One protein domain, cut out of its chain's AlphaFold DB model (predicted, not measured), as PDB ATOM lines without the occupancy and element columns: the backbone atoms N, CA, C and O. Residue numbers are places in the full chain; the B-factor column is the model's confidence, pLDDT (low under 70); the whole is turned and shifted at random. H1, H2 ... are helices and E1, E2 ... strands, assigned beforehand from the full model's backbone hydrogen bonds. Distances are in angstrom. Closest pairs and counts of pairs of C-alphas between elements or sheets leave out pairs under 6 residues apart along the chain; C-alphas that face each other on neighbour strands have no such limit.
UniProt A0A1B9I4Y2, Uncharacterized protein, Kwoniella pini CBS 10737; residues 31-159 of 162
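Overview. This is residues 31 to 159 of the 162 residues of an uncharacterized protein of Kwoniella pini CBS 10737 (UniProt A0A1B9I4Y2). Two twisted antiparallel sheets, one of five strands and one of four, stand face to face as a sandwich, their strands running nearly the same line. The one short helix, H1, lies past one end of the sandwich, where E4 ends and E5 begins, and residues 139 to 140 of the long link from E8 to E9 pair beside the beginning of E5. The printed part has 129 residues, with nine named strands and one named helix in the order E1 E2 E3 E4 H1 E5 E6 E7 E8 E9; the sheets run E2 E4 E5 E8 E9 and E3 E1 E7 E6. The class is mostly strand, though under half of the residues are in named elements. The whole is compact, with a radius of gyration of the C-alphas of 14.5 A, and only just elongated, spanning 42 by 28 by 25 A.

Along the chain. Find C-alpha 31 at (37.528, 23.435, 55.849); from there E1, residues 31 to 36, runs 15.6 A. E2, residues 40 to 44, follows over 13.5 A. Next come E3, residues 56 to 62, 18.8 A long, and E4, residues 67 to 75, 25.5 A long. Look for C-alpha 82 at (25.522, 14.116, 33.043), where H1, residues 82 to 85, begins. E5, residues 94 to 102, runs 26.2 A; E4 and E5 are the longest strands by residues, with 9 each. E6, residues 110 to 115, covers 15.9 A and E7, residues 119 to 125, 15.8 A. E8, residues 129 to 133, covers 13.4 A. E9, residues 156 to 158, ends at C-alpha 158, at (45.189, 9.519, 53.132).

Arrangement. Begin with the larger sheet, whose edge strands are E2 and E9. E2 and E4 are antiparallel at 147 degrees, with N 43 and O 72 2.9 A apart, within hydrogen-bond range. E4 and E5 are antiparallel at 159 degrees; look at N 73 and O 96, 2.8 A. E5 and E8 stand at 155 degrees, with N 99 and O 132 at 2.7 A. E8 and E9 form a hairpin, with N 133 and O 156 at 2.8 A. In the other sheet, E3 and E1 are antiparallel at 157 degrees, with N 34 and O 58 at 3.0 A. E1 and E7 stand at 163 degrees, with N 35 and O 122 at 2.8 A. E6 and E7 form a hairpin, with N 112 and O 123 at 2.9 A. These sheets make a sandwich, two sheets face to face: the parts that face each other are 10.1 A centre to centre, and their best planes are 7 degrees apart. The closest C-alphas of E6 and E9, those of Phe 112 and Ile 158, are 7.1 A apart. H1 is on neither sheet, and its four residues are too few for an O i to N i+4 pair; its one O i to N i+3 pair is not within range.

Size, cuts and confidence. The two C-alphas farthest apart, those of Pro 80 and Asn 104, are 44.0 A from each other. The printed part has no cut. Two links are long: E2 to E3, with 11 residues, and E8 to E9, with 22. On the first, residues 52 to 53 pair antiparallel with residues 41 to 42 of E2; on the second, residues 139 to 140 pair antiparallel with residues 94 to 95 of E5. The mean pLDDT of the printed part is 75.6. Of its residues 34 are under 70, among them residues 78 to 90, of which 82 to 85 belong to H1; the mean pLDDT of H1 is 53.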
ATOM      1  N   THR A  31      38.078  23.474  57.207       69.25
ATOM      2  CA  THR A  31      37.528  23.435  55.849       69.25
ATOM      3  C   THR A  31      38.147  22.298  55.044       69.25
ATOM      4  O   THR A  31      39.363  22.077  55.064       69.25
ATOM      5  N   ILE A  32      37.293  21.587  54.314       75.56
ATOM      6  CA  ILE A  32      37.691  20.681  53.240       75.56
ATOM      7  C   ILE A  32      37.088  21.200  51.948       75.56
ATOM      8  O   ILE A  32      35.875  21.382  51.893       75.56
ATOM      9  N   ASP A  33      37.916  21.358  50.921       80.56
ATOM     10  CA  ASP A  33      37.488  21.706  49.570       80.56
ATOM     11  C   ASP A  33      37.613  20.481  48.669       80.56
ATOM     12  O   ASP A  33      38.713  19.952  48.487       80.56
ATOM     13  N   ILE A  34      36.493  20.004  48.129       81.00
ATOM     14  CA  ILE A  34      36.433  18.762  47.351       81.00
ATOM     15  C   ILE A  34      35.888  19.039  45.953       81.00
ATOM     16  O   ILE A  34      34.826  19.634  45.794       81.00
ATOM     17  N   ASN A  35      36.595  18.531  44.946       85.06
ATOM     18  CA  ASN A  35      36.134  18.445  43.566       85.06
ATOM     19  C   ASN A  35      35.481  17.082  43.331       85.06
ATOM     20  O   ASN A  35      36.181  16.064  43.298       85.06
ATOM     21  N   ILE A  36      34.164  17.070  43.131       82.69
ATOM     22  CA  ILE A  36      33.370  15.855  42.909       82.69
ATOM     23  C   ILE A  36      33.045  15.752  41.412       82.69
ATOM     24  O   ILE A  36      32.412  16.663  40.878       82.69
ATOM     25  N   PRO A  37      33.468  14.689  40.702       80.44
ATOM     26  CA  PRO A  37      33.165  14.513  39.279       80.44
ATOM     27  C   PRO A  37      31.686  14.266  38.981       80.44
ATOM     28  O   PRO A  37      30.926  13.844  39.844       80.44
ATOM     29  N   SER A  38      31.292  14.447  37.717       81.12
ATOM     30  CA  SER A  38      29.901  14.339  37.242       81.12
ATOM     31  C   SER A  38      29.260  12.953  37.303       81.12
ATOM     32  O   SER A  38      28.113  12.823  36.899       81.12
ATOM     33  N   TRP A  39      29.973  11.948  37.793       79.81
ATOM     34  CA  TRP A  39      29.527  10.562  37.923       79.81
ATOM     35  C   TRP A  39      29.641  10.055  39.375       79.81
ATOM     36  O   TRP A  39      29.628   8.854  39.626       79.81
ATOM     37  N   MET A  40      29.766  10.952  40.358       82.06
ATOM     38  CA  MET A  40      29.904  10.626  41.778       82.06
ATOM     39  C   MET A  40      28.964  11.446  42.680       82.06
ATOM     40  O   MET A  40      28.747  12.639  42.472       82.06
ATOM     41  N   THR A  41      28.448  10.817  43.738       86.44
ATOM     42  CA  THR A  41      27.778  11.533  44.836       86.44
ATOM     43  C   THR A  41      28.490  11.325  46.164       86.44
ATOM     44  O   THR A  41      29.130  10.295  46.394       86.44
ATOM     45  N   MET A  42      28.358  12.317  47.043       86.75
ATOM     46  CA  MET A  42      28.741  12.228  48.446       86.75
ATOM     47  C   MET A  42      27.491  12.334  49.310       86.75
ATOM     48  O   MET A  42      26.780  13.334  49.275       86.75
ATOM     49  N   GLU A  43      27.210  11.289  50.071       87.06
ATOM     50  CA  GLU A  43      26.033  11.183  50.929       87.06
ATOM     51  C   GLU A  43      26.484  11.118  52.386       87.06
ATOM     52  O   GLU A  43      27.405  10.381  52.725       87.06
ATOM     53  N   ASP A  44      25.853  11.882  53.268       82.81
ATOM     54  CA  ASP A  44      26.125  11.774  54.699       82.81
ATOM     55  C   ASP A  44      25.673  10.409  55.231       82.81
ATOM     56  O   ASP A  44      24.548   9.971  54.991       82.81
ATOM     57  N   TYR A  45      26.544   9.748  55.990       80.19
ATOM     58  CA  TYR A  45      26.270   8.421  56.533       80.19
ATOM     59  C   TYR A  45      25.063   8.418  57.484       80.19
ATOM     60  O   TYR A  45      24.334   7.429  57.550       80.19
ATOM     61  N   ASN A  46      24.834   9.517  58.213       70.06
ATOM     62  CA  ASN A  46      23.759   9.626  59.206       70.06
ATOM     63  C   ASN A  46      22.489  10.327  58.675       70.06
ATOM     64  O   ASN A  46      21.610  10.664  59.469       70.06
ATOM     65  N   HIS A  47      22.367  10.522  57.352       62.25
ATOM     66  CA  HIS A  47      21.233  11.170  56.668       62.25
ATOM     67  C   HIS A  47      20.846  12.570  57.205       62.25
ATOM     68  O   HIS A  47      19.702  12.998  57.043       62.25
ATOM     69  N   GLY A  48      21.763  13.284  57.867       62.34
ATOM     70  CA  GLY A  48      21.498  14.615  58.422       62.34
ATOM     71  C   GLY A  48      21.761  15.739  57.422       62.34
ATOM     72  O   GLY A  48      21.052  16.744  57.416       62.34
ATOM     73  N   ASN A  49      22.758  15.550  56.557       72.44
ATOM     74  CA  ASN A  49      23.156  16.519  55.542       72.44
ATOM     75  C   ASN A  49      22.649  16.131  54.142       72.44
ATOM     76  O   ASN A  49      22.488  14.943  53.848       72.44
ATOM     77  N   PRO A  50      22.398  17.118  53.261       77.56
ATOM     78  CA  PRO A  50      21.995  16.844  51.890       77.56
ATOM     79  C   PRO A  50      23.097  16.100  51.131       77.56
ATOM     80  O   PRO A  50      24.281  16.408  51.264       77.56
ATOM     81  N   THR A  51      22.688  15.151  50.290       83.56
ATOM     82  CA  THR A  51      23.579  14.512  49.321       83.56
ATOM     83  C   THR A  51      24.121  15.553  48.350       83.56
ATOM     84  O   THR A  51      23.364  16.343  47.781       83.56
ATOM     85  N   ILE A  52      25.428  15.518  48.137       83.75
ATOM     86  CA  ILE A  52      26.132  16.336  47.163       83.75
ATOM     87  C   ILE A  52      26.253  15.534  45.868       83.75
ATOM     88  O   ILE A  52      26.716  14.391  45.879       83.75
ATOM     89  N   TYR A  53      25.842  16.135  44.755       84.06
ATOM     90  CA  TYR A  53      25.869  15.525  43.428       84.06
ATOM     91  C   TYR A  53      26.902  16.242  42.572       84.06
ATOM     92  O   TYR A  53      26.836  17.462  42.447       84.06
ATOM     93  N   GLY A  54      27.837  15.509  41.969       79.62
ATOM     94  CA  GLY A  54      28.768  16.122  41.031       79.62
ATOM     95  C   GLY A  54      28.118  16.445  39.671       79.62
ATOM     96  O   GLY A  54      27.070  15.891  39.348       79.62
ATOM     97  N   PRO A  55      28.750  17.256  38.806       82.19
ATOM     98  CA  PRO A  55      30.014  17.929  39.046       82.19
ATOM     99  C   PRO A  55      29.802  19.113  39.989       82.19
ATOM    100  O   PRO A  55      29.018  20.009  39.682       82.19
ATOM    101  N   ASP A  56      30.503  19.118  41.119       82.31
ATOM    102  CA  ASP A  56      30.371  20.169  42.125       82.31
ATOM    103  C   ASP A  56      31.705  20.430  42.826       82.31
ATOM    104  O   ASP A  56      32.594  19.569  42.876       82.31
ATOM    105  N   HIS A  57      31.830  21.645  43.346       79.75
ATOM    106  CA  HIS A  57      32.897  22.040  44.244       79.75
ATOM    107  C   HIS A  57      32.278  22.354  45.600       79.75
ATOM    108  O   HIS A  57      31.636  23.392  45.776       79.75
ATOM    109  N   SER A  58      32.506  21.479  46.573       75.88
ATOM    110  CA  SER A  58      31.889  21.611  47.888       75.88
ATOM    111  C   SER A  58      32.931  21.910  48.954       75.88
ATOM    112  O   SER A  58      33.954  21.229  49.046       75.88
ATOM    113  N   SER A  59      32.625  22.911  49.778       78.31
ATOM    114  CA  SER A  59      33.392  23.250  50.973       78.31
ATOM    115  C   SER A  59      32.631  22.774  52.207       78.31
ATOM    116  O   SER A  59      31.521  23.240  52.472       78.31
ATOM    117  N   ILE A  60      33.208  21.841  52.962       76.38
ATOM    118  CA  ILE A  60      32.622  21.330  54.208       76.38
ATOM    119  C   ILE A  60      33.342  21.996  55.378       76.38
ATOM    120  O   ILE A  60      34.564  21.901  55.480       76.38
ATOM    121  N   ASN A  61      32.579  22.651  56.254       74.00
ATOM    122  CA  ASN A  61      33.078  23.269  57.480       74.00
ATOM    123  C   ASN A  61      32.771  22.372  58.674       74.00
ATOM    124  O   ASN A  61      31.620  22.003  58.902       74.00
ATOM    125  N   ILE A  62      33.804  22.044  59.443       73.44
ATOM    126  CA  ILE A  62      33.694  21.201  60.630       73.44
ATOM    127  C   ILE A  62      34.001  22.057  61.852       73.44
ATOM    128  O   ILE A  62      35.120  22.540  61.980       73.44
ATOM    129  N   GLU A  63      33.008  22.282  62.711       69.88
ATOM    130  CA  GLU A  63      33.090  23.278  63.792       69.88
ATOM    131  C   GLU A  63      33.549  22.696  65.144       69.88
ATOM    132  O   GLU A  63      33.950  23.446  66.032       69.88
ATOM    133  N   GLU A  64      33.550  21.370  65.307       69.19
ATOM    134  CA  GLU A  64      33.904  20.689  66.563       69.19
ATOM    135  C   GLU A  64      35.164  19.820  66.416       69.19
ATOM    136  O   GLU A  64      35.369  19.179  65.384       69.19
ATOM    137  N   VAL A  65      36.014  19.774  67.455       64.00
ATOM    138  CA  VAL A  65      37.246  18.961  67.497       64.00
ATOM    139  C   VAL A  65      37.378  18.247  68.858       64.00
ATOM    140  O   VAL A  65      37.199  18.896  69.890       64.00
ATOM    141  N   PRO A  66      37.736  16.946  68.903       60.50
ATOM    142  CA  PRO A  66      37.831  16.040  67.763       60.50
ATOM    143  C   PRO A  66      36.438  15.727  67.218       60.50
ATOM    144  O   PRO A  66      35.492  15.522  67.976       60.50
ATOM    145  N   SER A  67      36.325  15.664  65.900       73.19
ATOM    146  CA  SER A  67      35.097  15.252  65.227       73.19
ATOM    147  C   SER A  67      35.386  14.144  64.238       73.19
ATOM    148  O   SER A  67      36.479  14.021  63.678       73.19
ATOM    149  N   HIS A  68      34.375  13.306  64.065       78.00
ATOM    150  CA  HIS A  68      34.401  12.180  63.157       78.00
ATOM    151  C   HIS A  68      33.165  12.275  62.275       78.00
ATOM    152  O   HIS A  68      32.046  12.060  62.736       78.00
ATOM    153  N   ILE A  69      33.368  12.661  61.017       83.12
ATOM    154  CA  ILE A  69      32.297  12.751  60.023       83.12
ATOM    155  C   ILE A  69      32.424  11.556  59.104       83.12
ATOM    156  O   ILE A  69      33.467  11.357  58.488       83.12
ATOM    157  N   LYS A  70      31.354  10.780  58.985       87.25
ATOM    158  CA  LYS A  70      31.300   9.636  58.085       87.25
ATOM    159  C   LYS A  70      30.402   9.956  56.898       87.25
ATOM    160  O   LYS A  70      29.332  10.529  57.068       87.25
ATOM    161  N   PHE A  71      30.833   9.582  55.704       86.62
ATOM    162  CA  PHE A  71      30.112   9.826  54.463       86.62
ATOM    163  C   PHE A  71      30.277   8.644  53.514       86.62
ATOM    164  O   PHE A  71      31.292   7.949  53.529       86.62
ATOM    165  N   TYR A  72      29.277   8.413  52.680       88.25
ATOM    166  CA  TYR A  72      29.361   7.511  51.552       88.25
ATOM    167  C   TYR A  72      29.825   8.260  50.312       88.25
ATOM    168  O   TYR A  72      29.343   9.345  49.996       88.25
ATOM    169  N   VAL A  73      30.726   7.630  49.578       87.88
ATOM    170  CA  VAL A  73      31.047   7.962  48.197       87.88
ATOM    171  C   VAL A  73      30.369   6.926  47.319       87.88
ATOM    172  O   VAL A  73      30.666   5.734  47.425       87.88
ATOM    173  N   ASN A  74      29.464   7.377  46.459       86.94
ATOM    174  CA  ASN A  74      28.785   6.532  45.485       86.94
ATOM    175  C   ASN A  74      29.337   6.831  44.093       86.94
ATOM    176  O   ASN A  74      29.316   7.982  43.658       86.94
ATOM    177  N   VAL A  75      29.799   5.798  43.390       83.94
ATOM    178  CA  VAL A  75      30.339   5.919  42.032       83.94
ATOM    179  C   VAL A  75      29.350   5.341  41.035       83.94
ATOM    180  O   VAL A  75      28.923   4.192  41.156       83.94
ATOM    181  N   TYR A  76      28.994   6.146  40.042       81.12
ATOM    182  CA  TYR A  76      28.093   5.807  38.953       81.12
ATOM    183  C   TYR A  76      28.882   5.623  37.657       81.12
ATOM    184  O   TYR A  76      30.035   6.025  37.525       81.12
ATOM    185  N   GLU A  77      28.244   4.964  36.700       74.38
ATOM    186  CA  GLU A  77      28.749   4.863  35.336       74.38
ATOM    187  C   GLU A  77      28.664   6.244  34.681       74.38
ATOM    188  O   GLU A  77      27.592   6.846  34.693       74.38
ATOM    189  N   GLN A  78      29.767   6.739  34.116       69.56
ATOM    190  CA  GLN A  78      29.733   7.986  33.360       69.56
ATOM    191  C   GLN A  78      28.976   7.738  32.058       69.56
ATOM    192  O   GLN A  78      29.422   6.958  31.211       69.56
ATOM    193  N   THR A  79      27.841   8.402  31.867       65.19
ATOM    194  CA  THR A  79      27.156   8.384  30.575       65.19
ATOM    195  C   THR A  79      27.495   9.647  29.777       65.19
ATOM    196  O   THR A  79      28.003  10.635  30.313       65.19
ATOM    197  N   PRO A  80      27.226   9.665  28.458       63.75
ATOM    198  CA  PRO A  80      27.434  10.853  27.628       63.75
ATOM    199  C   PRO A  80      26.601  12.079  28.048       63.75
ATOM    200  O   PRO A  80      26.811  13.166  27.511       63.75
ATOM    201  N   SER A  81      25.641  11.908  28.963       61.16
ATOM    202  CA  SER A  81      24.717  12.931  29.440       61.16
ATOM    203  C   SER A  81      24.764  12.976  30.975       61.16
ATOM    204  O   SER A  81      24.151  12.136  31.630       61.16
ATOM    205  N   PRO A  82      25.429  13.978  31.583       51.56
ATOM    206  CA  PRO A  82      25.522  14.116  33.043       51.56
ATOM    207  C   PRO A  82      24.165  14.171  33.769       51.56
ATOM    208  O   PRO A  82      24.090  13.936  34.971       51.56
ATOM    209  N   GLY A  83      23.082  14.484  33.046       53.09
ATOM    210  CA  GLY A  83      21.713  14.482  33.567       53.09
ATOM    211  C   GLY A  83      21.079  13.094  33.706       53.09
ATOM    212  O   GLY A  83      20.012  12.994  34.301       53.09
ATOM    213  N   ASP A  84      21.710  12.033  33.197       53.62
ATOM    214  CA  ASP A  84      21.195  10.658  33.265       53.62
ATOM    215  C   ASP A  84      21.915   9.802  34.334       53.62
ATOM    216  O   ASP A  84      21.373   8.788  34.789       53.62
ATOM    217  N   ASP A  85      23.097  10.223  34.801       54.62
ATOM    218  CA  ASP A  85      23.989   9.401  35.641       54.62
ATOM    219  C   ASP A  85      23.416   9.136  37.044       54.62
ATOM    220  O   ASP A  85      23.396   7.993  37.503       54.62
ATOM    221  N   TYR A  86      22.861  10.160  37.700       55.31
ATOM    222  CA  TYR A  86      22.272  10.041  39.047       55.31
ATOM    223  C   TYR A  86      20.747   9.913  39.047       55.31
ATOM    224  O   TYR A  86      20.145   9.510  40.041       55.31
ATOM    225  N   HIS A  87      20.107  10.288  37.939       53.34
ATOM    226  CA  HIS A  87      18.656  10.474  37.858       53.34
ATOM    227  C   HIS A  87      17.908   9.249  37.316       53.34
ATOM    228  O   HIS A  87      16.686   9.278  37.173       53.34
ATOM    229  N   THR A  88      18.609   8.147  37.041       53.25
ATOM    230  CA  THR A  88      18.001   6.943  36.453       53.25
ATOM    231  C   THR A  88      17.397   5.965  37.467       53.25
ATOM    232  O   THR A  88      16.974   4.883  37.060       53.25
ATOM    233  N   ASN A  89      17.313   6.308  38.764       57.91
ATOM    234  CA  ASN A  89      16.915   5.383  39.848       57.91
ATOM    235  C   ASN A  89      17.744   4.085  39.866       57.91
ATOM    236  O   ASN A  89      17.271   3.040  40.312       57.91
ATOM    237  N   LYS A  90      18.961   4.129  39.320       67.44
ATOM    238  CA  LYS A  90      19.869   2.990  39.307       67.44
ATOM    239  C   LYS A  90      20.748   3.053  40.541       67.44
ATOM    240  O   LYS A  90      21.251   4.121  40.890       67.44
ATOM    241  N   ASP A  91      20.961   1.895  41.150       76.81
ATOM    242  CA  ASP A  91      21.981   1.746  42.177       76.81
ATOM    243  C   ASP A  91      23.355   2.158  41.615       76.81
ATOM    244  O   ASP A  91      23.625   1.949  40.415       76.81
ATOM    245  N   PRO A  92      24.227   2.747  42.456       83.25
ATOM    246  CA  PRO A  92      25.591   3.053  42.053       83.25
ATOM    247  C   PRO A  92      26.315   1.775  41.616       83.25
ATOM    248  O   PRO A  92      25.928   0.667  41.973       83.25
ATOM    249  N   TYR A  93      27.387   1.911  40.841       82.00
ATOM    250  CA  TYR A  93      28.241   0.778  40.477       82.00
ATOM    251  C   TYR A  93      28.845   0.146  41.740       82.00
ATOM    252  O   TYR A  93      28.792  -1.071  41.941       82.00
ATOM    253  N   TRP A  94      29.342   1.006  42.630       85.12
ATOM    254  CA  TRP A  94      29.791   0.668  43.973       85.12
ATOM    255  C   TRP A  94      29.706   1.876  44.906       85.12
ATOM    256  O   TRP A  94      29.606   3.030  44.479       85.12
ATOM    257  N   ARG A  95      29.758   1.582  46.202       88.44
ATOM    258  CA  ARG A  95      29.780   2.546  47.301       88.44
ATOM    259  C   ARG A  95      30.969   2.256  48.203       88.44
ATOM    260  O   ARG A  95      31.284   1.094  48.444       88.44
ATOM    261  N   MET A  96      31.577   3.301  48.748       89.06
ATOM    262  CA  MET A  96      32.503   3.193  49.876       89.06
ATOM    263  C   MET A  96      32.092   4.135  50.996       89.06
ATOM    264  O   MET A  96      31.627   5.240  50.728       89.06
ATOM    265  N   ALA A  97      32.284   3.718  52.242       89.50
ATOM    266  CA  ALA A  97      32.220   4.629  53.372       89.50
ATOM    267  C   ALA A  97      33.610   5.198  53.664       89.50
ATOM    268  O   ALA A  97      34.602   4.468  53.722       89.50
ATOM    269  N   CYS A  98      33.661   6.504  53.876       87.44
ATOM    270  CA  CYS A  98      34.848   7.241  54.252       87.44
ATOM    271  C   CYS A  98      34.575   8.056  55.516       87.44
ATOM    272  O   CYS A  98      33.443   8.429  55.821       87.44
ATOM    273  N   SER A  99      35.637   8.334  56.251       87.38
ATOM    274  CA  SER A  99      35.650   9.059  57.506       87.38
ATOM    275  C   SER A  99      36.606  10.234  57.407       87.38
ATOM    276  O   SER A  99      37.763  10.055  57.033       87.38
ATOM    277  N   LEU A 100      36.133  11.419  57.774       84.00
ATOM    278  CA  LEU A 100      36.945  12.593  58.068       84.00
ATOM    279  C   LEU A 100      37.166  12.621  59.572       84.00
ATOM    280  O   LEU A 100      36.205  12.675  60.342       84.00
ATOM    281  N   ILE A 101      38.422  12.571  59.987       84.06
ATOM    282  CA  ILE A 101      38.815  12.585  61.391       84.06
ATOM    283  C   ILE A 101      39.581  13.877  61.636       84.06
ATOM    284  O   ILE A 101      40.683  14.053  61.114       84.06
ATOM    285  N   VAL A 102      38.985  14.781  62.411       80.19
ATOM    286  CA  VAL A 102      39.611  16.046  62.801       80.19
ATOM    287  C   VAL A 102      40.360  15.847  64.111       80.19
ATOM    288  O   VAL A 102      39.776  15.451  65.121       80.19
ATOM    289  N   GLN A 103      41.662  16.109  64.091       78.19
ATOM    290  CA  GLN A 103      42.559  15.957  65.232       78.19
ATOM    291  C   GLN A 103      42.949  17.323  65.817       78.19
ATOM    292  O   GLN A 103      42.679  18.377  65.239       78.19
ATOM    293  N   ASN A 104      43.550  17.310  67.009       72.81
ATOM    294  CA  ASN A 104      43.961  18.531  67.713       72.81
ATOM    295  C   ASN A 104      45.296  19.104  67.208       72.81
ATOM    296  O   ASN A 104      45.620  20.251  67.508       72.81
ATOM    297  N   ASP A 105      46.096  18.326  66.482       70.00
ATOM    298  CA  ASP A 105      47.348  18.779  65.892       70.00
ATOM    299  C   ASP A 105      47.109  19.392  64.506       70.00
ATOM    300  O   ASP A 105      46.507  18.790  63.623       70.00
ATOM    301  N   SER A 106      47.590  20.621  64.311       67.94
ATOM    302  CA  SER A 106      47.521  21.316  63.025       67.94
ATOM    303  C   SER A 106      48.866  21.248  62.303       67.94
ATOM    304  O   SER A 106      49.921  21.466  62.904       67.94
ATOM    305  N   ARG A 107      48.819  20.944  61.005       69.12
ATOM    306  CA  ARG A 107      49.950  20.958  60.063       69.12
ATOM    307  C   ARG A 107      49.603  21.819  58.848       69.12
ATOM    308  O   ARG A 107      48.501  22.354  58.754       69.12
ATOM    309  N   ASP A 108      50.511  21.929  57.888       71.69
ATOM    310  CA  ASP A 108      50.193  22.609  56.633       71.69
ATOM    311  C   ASP A 108      49.065  21.873  55.877       71.69
ATOM    312  O   ASP A 108      49.035  20.631  55.868       71.69
ATOM    313  N   PRO A 109      48.118  22.602  55.250       72.12
ATOM    314  CA  PRO A 109      47.112  22.021  54.364       72.12
ATOM    315  C   PRO A 109      47.744  21.133  53.290       72.12
ATOM    316  O   PRO A 109      48.867  21.371  52.846       72.12
ATOM    317  N   SER A 110      47.022  20.102  52.858       71.88
ATOM    318  CA  SER A 110      47.534  19.140  51.884       71.88
ATOM    319  C   SER A 110      46.504  18.843  50.812       71.88
ATOM    320  O   SER A 110      45.300  18.877  51.063       71.88
ATOM    321  N   ASN A 111      46.995  18.551  49.613       78.94
ATOM    322  CA  ASN A 111      46.160  18.084  48.521       78.94
ATOM    323  C   ASN A 111      45.989  16.575  48.636       78.94
ATOM    324  O   ASN A 111      46.944  15.860  48.945       78.94
ATOM    325  N   PHE A 112      44.799  16.088  48.320       75.81
ATOM    326  CA  PHE A 112      44.540  14.664  48.234       75.81
ATOM    327  C   PHE A 112      43.902  14.294  46.900       75.81
ATOM    328  O   PHE A 112      43.234  15.096  46.246       75.81
ATOM    329  N   ALA A 113      44.107  13.040  46.516       75.94
ATOM    330  CA  ALA A 113      43.410  12.410  45.414       75.94
ATOM    331  C   ALA A 113      43.064  10.980  45.821       75.94
ATOM    332  O   ALA A 113      43.944  10.216  46.214       75.94
ATOM    333  N   LEU A 114      41.788  10.631  45.724       73.12
ATOM    334  CA  LEU A 114      41.295   9.283  45.971       73.12
ATOM    335  C   LEU A 114      41.323   8.524  44.641       73.12
ATOM    336  O   LEU A 114      40.686   8.951  43.680       73.12
ATOM    337  N   GLN A 115      42.128   7.461  44.548       66.75
ATOM    338  CA  GLN A 115      42.421   6.780  43.279       66.75
ATOM    339  C   GLN A 115      42.460   5.250  43.421       66.75
ATOM    340  O   GLN A 115      42.871   4.735  44.462       66.75
ATOM    341  N   ARG A 116      42.171   4.541  42.317       53.06
ATOM    342  CA  ARG A 116      42.717   3.188  42.035       53.06
ATOM    343  C   ARG A 116      43.204   2.991  40.590       53.06
ATOM    344  O   ARG A 116      44.033   2.118  40.376       53.06
ATOM    345  N   THR A 117      42.788   3.820  39.626       51.19
ATOM    346  CA  THR A 117      43.385   3.873  38.262       51.19
ATOM    347  C   THR A 117      43.257   5.250  37.577       51.19
ATOM    348  O   THR A 117      44.097   5.598  36.752       51.19
ATOM    349  N   GLN A 118      42.278   6.075  37.965       58.25
ATOM    350  CA  GLN A 118      42.196   7.532  37.756       58.25
ATOM    351  C   GLN A 118      41.625   8.176  39.038       58.25
ATOM    352  O   GLN A 118      41.088   7.446  39.879       58.25
ATOM    353  N   PRO A 119      41.769   9.500  39.245       63.31
ATOM    354  CA  PRO A 119      41.226  10.151  40.433       63.31
ATOM    355  C   PRO A 119      39.696  10.137  40.432       63.31
ATOM    356  O   PRO A 119      39.079  10.744  39.560       63.31
ATOM    357  N   TRP A 120      39.090   9.483  41.430       73.19
ATOM    358  CA  TRP A 120      37.639   9.512  41.625       73.19
ATOM    359  C   TRP A 120      37.158  10.812  42.240       73.19
ATOM    360  O   TRP A 120      36.072  11.266  41.919       73.19
ATOM    361  N   PHE A 121      37.966  11.426  43.099       74.38
ATOM    362  CA  PHE A 121      37.806  12.815  43.508       74.38
ATOM    363  C   PHE A 121      39.112  13.330  44.105       74.38
ATOM    364  O   PHE A 121      39.991  12.560  44.510       74.38
ATOM    365  N   THR A 122      39.258  14.649  44.115       80.19
ATOM    366  CA  THR A 122      40.467  15.326  44.597       80.19
ATOM    367  C   THR A 122      40.088  16.573  45.368       80.19
ATOM    368  O   THR A 122      38.981  17.082  45.210       80.19
ATOM    369  N   GLY A 123      40.998  17.091  46.178       82.25
ATOM    370  CA  GLY A 123      40.697  18.278  46.957       82.25
ATOM    371  C   GLY A 123      41.842  18.749  47.829       82.25
ATOM    372  O   GLY A 123      42.953  18.215  47.771       82.25
ATOM    373  N   VAL A 124      41.534  19.739  48.657       81.38
ATOM    374  CA  VAL A 124      42.415  20.294  49.681       81.38
ATOM    375  C   VAL A 124      41.817  19.989  51.049       81.38
ATOM    376  O   VAL A 124      40.640  20.240  51.296       81.38
ATOM    377  N   ILE A 125      42.638  19.454  51.950       79.94
ATOM    378  CA  ILE A 125      42.273  19.196  53.346       79.94
ATOM    379  C   ILE A 125      43.120  20.058  54.283       79.94
ATOM    380  O   ILE A 125      44.356  20.058  54.223       79.94
ATOM    381  N   ALA A 126      42.461  20.773  55.194       78.50
ATOM    382  CA  ALA A 126      43.126  21.527  56.253       78.50
ATOM    383  C   ALA A 126      43.997  20.625  57.140       78.50
ATOM    384  O   ALA A 126      43.685  19.455  57.330       78.50
ATOM    385  N   GLY A 127      45.103  21.171  57.657       75.69
ATOM    386  CA  GLY A 127      46.199  20.523  58.400       75.69
ATOM    387  C   GLY A 127      45.890  19.353  59.327       75.69
ATOM    388  O   GLY A 127      46.644  18.389  59.402       75.69
ATOM    389  N   ASN A 128      44.786  19.486  60.036       77.38
ATOM    390  CA  ASN A 128      44.328  18.663  61.143       77.38
ATOM    391  C   ASN A 128      43.319  17.578  60.726       77.38
ATOM    392  O   ASN A 128      42.691  16.971  61.588       77.38
ATOM    393  N   ILE A 129      43.131  17.342  59.422       79.31
ATOM    394  CA  ILE A 129      42.201  16.332  58.897       79.31
ATOM    395  C   ILE A 129      42.945  15.110  58.374       79.31
ATOM    396  O   ILE A 129      43.858  15.227  57.544       79.31
ATOM    397  N   PHE A 130      42.460  13.944  58.799       83.44
ATOM    398  CA  PHE A 130      42.780  12.627  58.268       83.44
ATOM    399  C   PHE A 130      41.563  12.019  57.552       83.44
ATOM    400  O   PHE A 130      40.435  12.172  58.024       83.44
ATOM    401  N   ILE A 131      41.790  11.342  56.419       84.69
ATOM    402  CA  ILE A 131      40.742  10.630  55.671       84.69
ATOM    403  C   ILE A 131      41.020   9.129  55.692       84.69
ATOM    404  O   ILE A 131      42.099   8.684  55.291       84.69
ATOM    405  N   GLU A 132      40.011   8.361  56.090       87.69
ATOM    406  CA  GLU A 132      40.023   6.898  56.118       87.69
ATOM    407  C   GLU A 132      38.809   6.332  55.385       87.69
ATOM    408  O   GLU A 132      37.677   6.632  55.748       87.69
ATOM    409  N   CYS A 133      39.031   5.477  54.391       87.44
ATOM    410  CA  CYS A 133      37.987   4.696  53.737       87.44
ATOM    411  C   CYS A 133      38.300   3.206  53.923       87.44
ATOM    412  O   CYS A 133      39.203   2.678  53.265       87.44
ATOM    413  N   ASP A 134      37.598   2.529  54.835       83.56
ATOM    414  CA  ASP A 134      37.848   1.113  55.126       83.56
ATOM    415  C   ASP A 134      37.250   0.209  54.040       83.56
ATOM    416  O   ASP A 134      36.057   0.280  53.740       83.56
ATOM    417  N   LYS A 135      38.063  -0.703  53.493       83.56
ATOM    418  CA  LYS A 135      37.636  -1.665  52.475       83.56
ATOM    419  C   LYS A 135      36.506  -2.578  52.916       83.56
ATOM    420  O   LYS A 135      35.751  -3.057  52.076       83.56
ATOM    421  N   ASN A 136      36.386  -2.834  54.218       86.31
ATOM    422  CA  ASN A 136      35.307  -3.668  54.747       86.31
ATOM    423  C   ASN A 136      33.934  -3.000  54.595       86.31
ATOM    424  O   ASN A 136      32.910  -3.669  54.705       86.31
ATOM    425  N   GLU A 137      33.915  -1.694  54.327       86.69
ATOM    426  CA  GLU A 137      32.710  -0.912  54.078       86.69
ATOM    427  C   GLU A 137      32.469  -0.642  52.588       86.69
ATOM    428  O   GLU A 137      31.626   0.183  52.227       86.69
ATOM    429  N   PHE A 138      33.207  -1.316  51.704       87.19
ATOM    430  CA  PHE A 138      32.986  -1.201  50.271       87.19
ATOM    431  C   PHE A 138      31.904  -2.182  49.829       87.19
ATOM    432  O   PHE A 138      31.944  -3.373  50.142       87.19
ATOM    433  N   ILE A 139      30.933  -1.680  49.073       88.44
ATOM    434  CA  ILE A 139      29.810  -2.458  48.557       88.44
ATOM    435  C   ILE A 139      29.824  -2.361  47.036       88.44
ATOM    436  O   ILE A 139      29.674  -1.279  46.472       88.44
ATOM    437  N   CYS A 140      29.973  -3.509  46.380       86.44
ATOM    438  CA  CYS A 140      29.806  -3.649  44.939       86.44
ATOM    439  C   CYS A 140      28.356  -4.046  44.635       86.44
ATOM    440  O   CYS A 140      27.890  -5.068  45.138       86.44
ATOM    441  N   TYR A 141      27.642  -3.256  43.831       83.50
ATOM    442  CA  TYR A 141      26.225  -3.510  43.521       83.50
ATOM    443  C   TYR A 141      26.009  -4.237  42.190       83.50
ATOM    444  O   TYR A 141      24.918  -4.748  41.946       83.50
ATOM    445  N   ARG A 142      27.016  -4.278  41.311       75.25
ATOM    446  CA  ARG A 142      26.911  -4.899  39.981       75.25
ATOM    447  C   ARG A 142      27.777  -6.149  39.862       75.25
ATOM    448  O   ARG A 142      28.676  -6.374  40.661       75.25
ATOM    449  N   ASP A 143      27.521  -6.936  38.816       66.88
ATOM    450  CA  ASP A 143      28.164  -8.237  38.580       66.88
ATOM    451  C   ASP A 143      29.701  -8.174  38.541       66.88
ATOM    452  O   ASP A 143      30.357  -9.189  38.780       66.88
ATOM    453  N   LYS A 144      30.280  -6.998  38.242       63.12
ATOM    454  CA  LYS A 144      31.722  -6.724  38.295       63.12
ATOM    455  C   LYS A 144      31.989  -5.259  38.646       63.12
ATOM    456  O   LYS A 144      31.613  -4.386  37.875       63.12
ATOM    457  N   CYS A 145      32.703  -4.989  39.738       72.88
ATOM    458  CA  CYS A 145      33.285  -3.671  40.031       72.88
ATOM    459  C   CYS A 145      34.717  -3.581  39.490       72.88
ATOM    460  O   CYS A 145      35.669  -3.359  40.235       72.88
ATOM    461  N   GLU A 146      34.856  -3.820  38.187       68.00
ATOM    462  CA  GLU A 146      36.122  -3.902  37.452       68.00
ATOM    463  C   GLU A 146      36.159  -2.857  36.320       68.00
ATOM    464  O   GLU A 146      35.141  -2.261  35.970       68.00
ATOM    465  N   GLY A 147      37.329  -2.657  35.706       68.44
ATOM    466  CA  GLY A 147      37.487  -1.768  34.550       68.44
ATOM    467  C   GLY A 147      37.674  -0.296  34.927       68.44
ATOM    468  O   GLY A 147      38.380   0.020  35.881       68.44
ATOM    469  N   GLU A 148      37.082   0.606  34.143       64.12
ATOM    470  CA  GLU A 148      37.218   2.065  34.299       64.12
ATOM    471  C   GLU A 148      36.694   2.570  35.655       64.12
ATOM    472  O   GLU A 148      37.256   3.495  36.235       64.12
ATOM    473  N   TYR A 149      35.698   1.879  36.217       68.75
ATOM    474  CA  TYR A 149      35.076   2.189  37.508       68.75
ATOM    475  C   TYR A 149      35.433   1.152  38.573       68.75
ATOM    476  O   TYR A 149      34.601   0.817  39.412       68.75
ATOM    477  N   ALA A 150      36.646   0.596  38.533       73.31
ATOM    478  CA  ALA A 150      37.062  -0.381  39.530       73.31
ATOM    479  C   ALA A 150      37.027   0.223  40.948       73.31
ATOM    480  O   ALA A 150      37.643   1.255  41.211       73.31
ATOM    481  N   MET A 151      36.315  -0.442  41.857       78.19
ATOM    482  CA  MET A 151      36.292  -0.146  43.301       78.19
ATOM    483  C   MET A 151      37.679  -0.398  43.912       78.19
ATOM    484  O   MET A 151      38.307  -1.288  43.384       78.19
ATOM    485  N   PRO A 152      38.175   0.273  44.976       77.69
ATOM    486  CA  PRO A 152      39.490   0.013  45.625       77.69
ATOM    487  C   PRO A 152      39.735  -1.428  46.185       77.69
ATOM    488  O   PRO A 152      38.769  -2.143  46.422       77.69
ATOM    489  N   GLU A 153      40.998  -1.948  46.252       77.94
ATOM    490  CA  GLU A 153      41.324  -3.366  46.688       77.94
ATOM    491  C   GLU A 153      41.565  -3.388  48.182       77.94
ATOM    492  O   GLU A 153      41.229  -4.342  48.883       77.94
ATOM    493  N   ASP A 154      42.154  -2.292  48.638       80.25
ATOM    494  CA  ASP A 154      42.594  -2.071  49.986       80.25
ATOM    495  C   ASP A 154      41.978  -0.792  50.528       80.25
ATOM    496  O   ASP A 154      41.489   0.065  49.784       80.25
ATOM    497  N   SER A 155      41.994  -0.697  51.854       81.38
ATOM    498  CA  SER A 155      41.538   0.485  52.564       81.38
ATOM    499  C   SER A 155      42.391   1.676  52.142       81.38
ATOM    500  O   SER A 155      43.607   1.564  51.958       81.38
ATOM    501  N   ILE A 156      41.745   2.824  51.983       78.81
ATOM    502  CA  ILE A 156      42.413   4.044  51.556       78.81
ATOM    503  C   ILE A 156      42.616   4.915  52.772       78.81
ATOM    504  O   ILE A 156      41.670   5.436  53.357       78.81
ATOM    505  N   PHE A 157      43.882   5.084  53.122       77.94
ATOM    506  CA  PHE A 157      44.299   5.992  54.169       77.94
ATOM    507  C   PHE A 157      45.053   7.128  53.512       77.94
ATOM    508  O   PHE A 157      46.171   6.947  53.027       77.94
ATOM    509  N   ILE A 158      44.461   8.315  53.516       74.00
ATOM    510  CA  ILE A 158      45.189   9.519  53.132       74.00
ATOM    511  C   ILE A 158      45.867  10.020  54.406       74.00
ATOM    512  O   ILE A 158      45.448  10.984  55.046       74.00
ATOM    513  N   ASN A 159      46.920   9.294  54.792       59.66
ATOM    514  CA  ASN A 159      47.927   9.783  55.721       59.66
ATOM    515  C   ASN A 159      48.882  10.664  54.921       59.66
ATOM    516  O   ASN A 159      49.467  10.217  53.933       59.66
TER     517      ASN A 159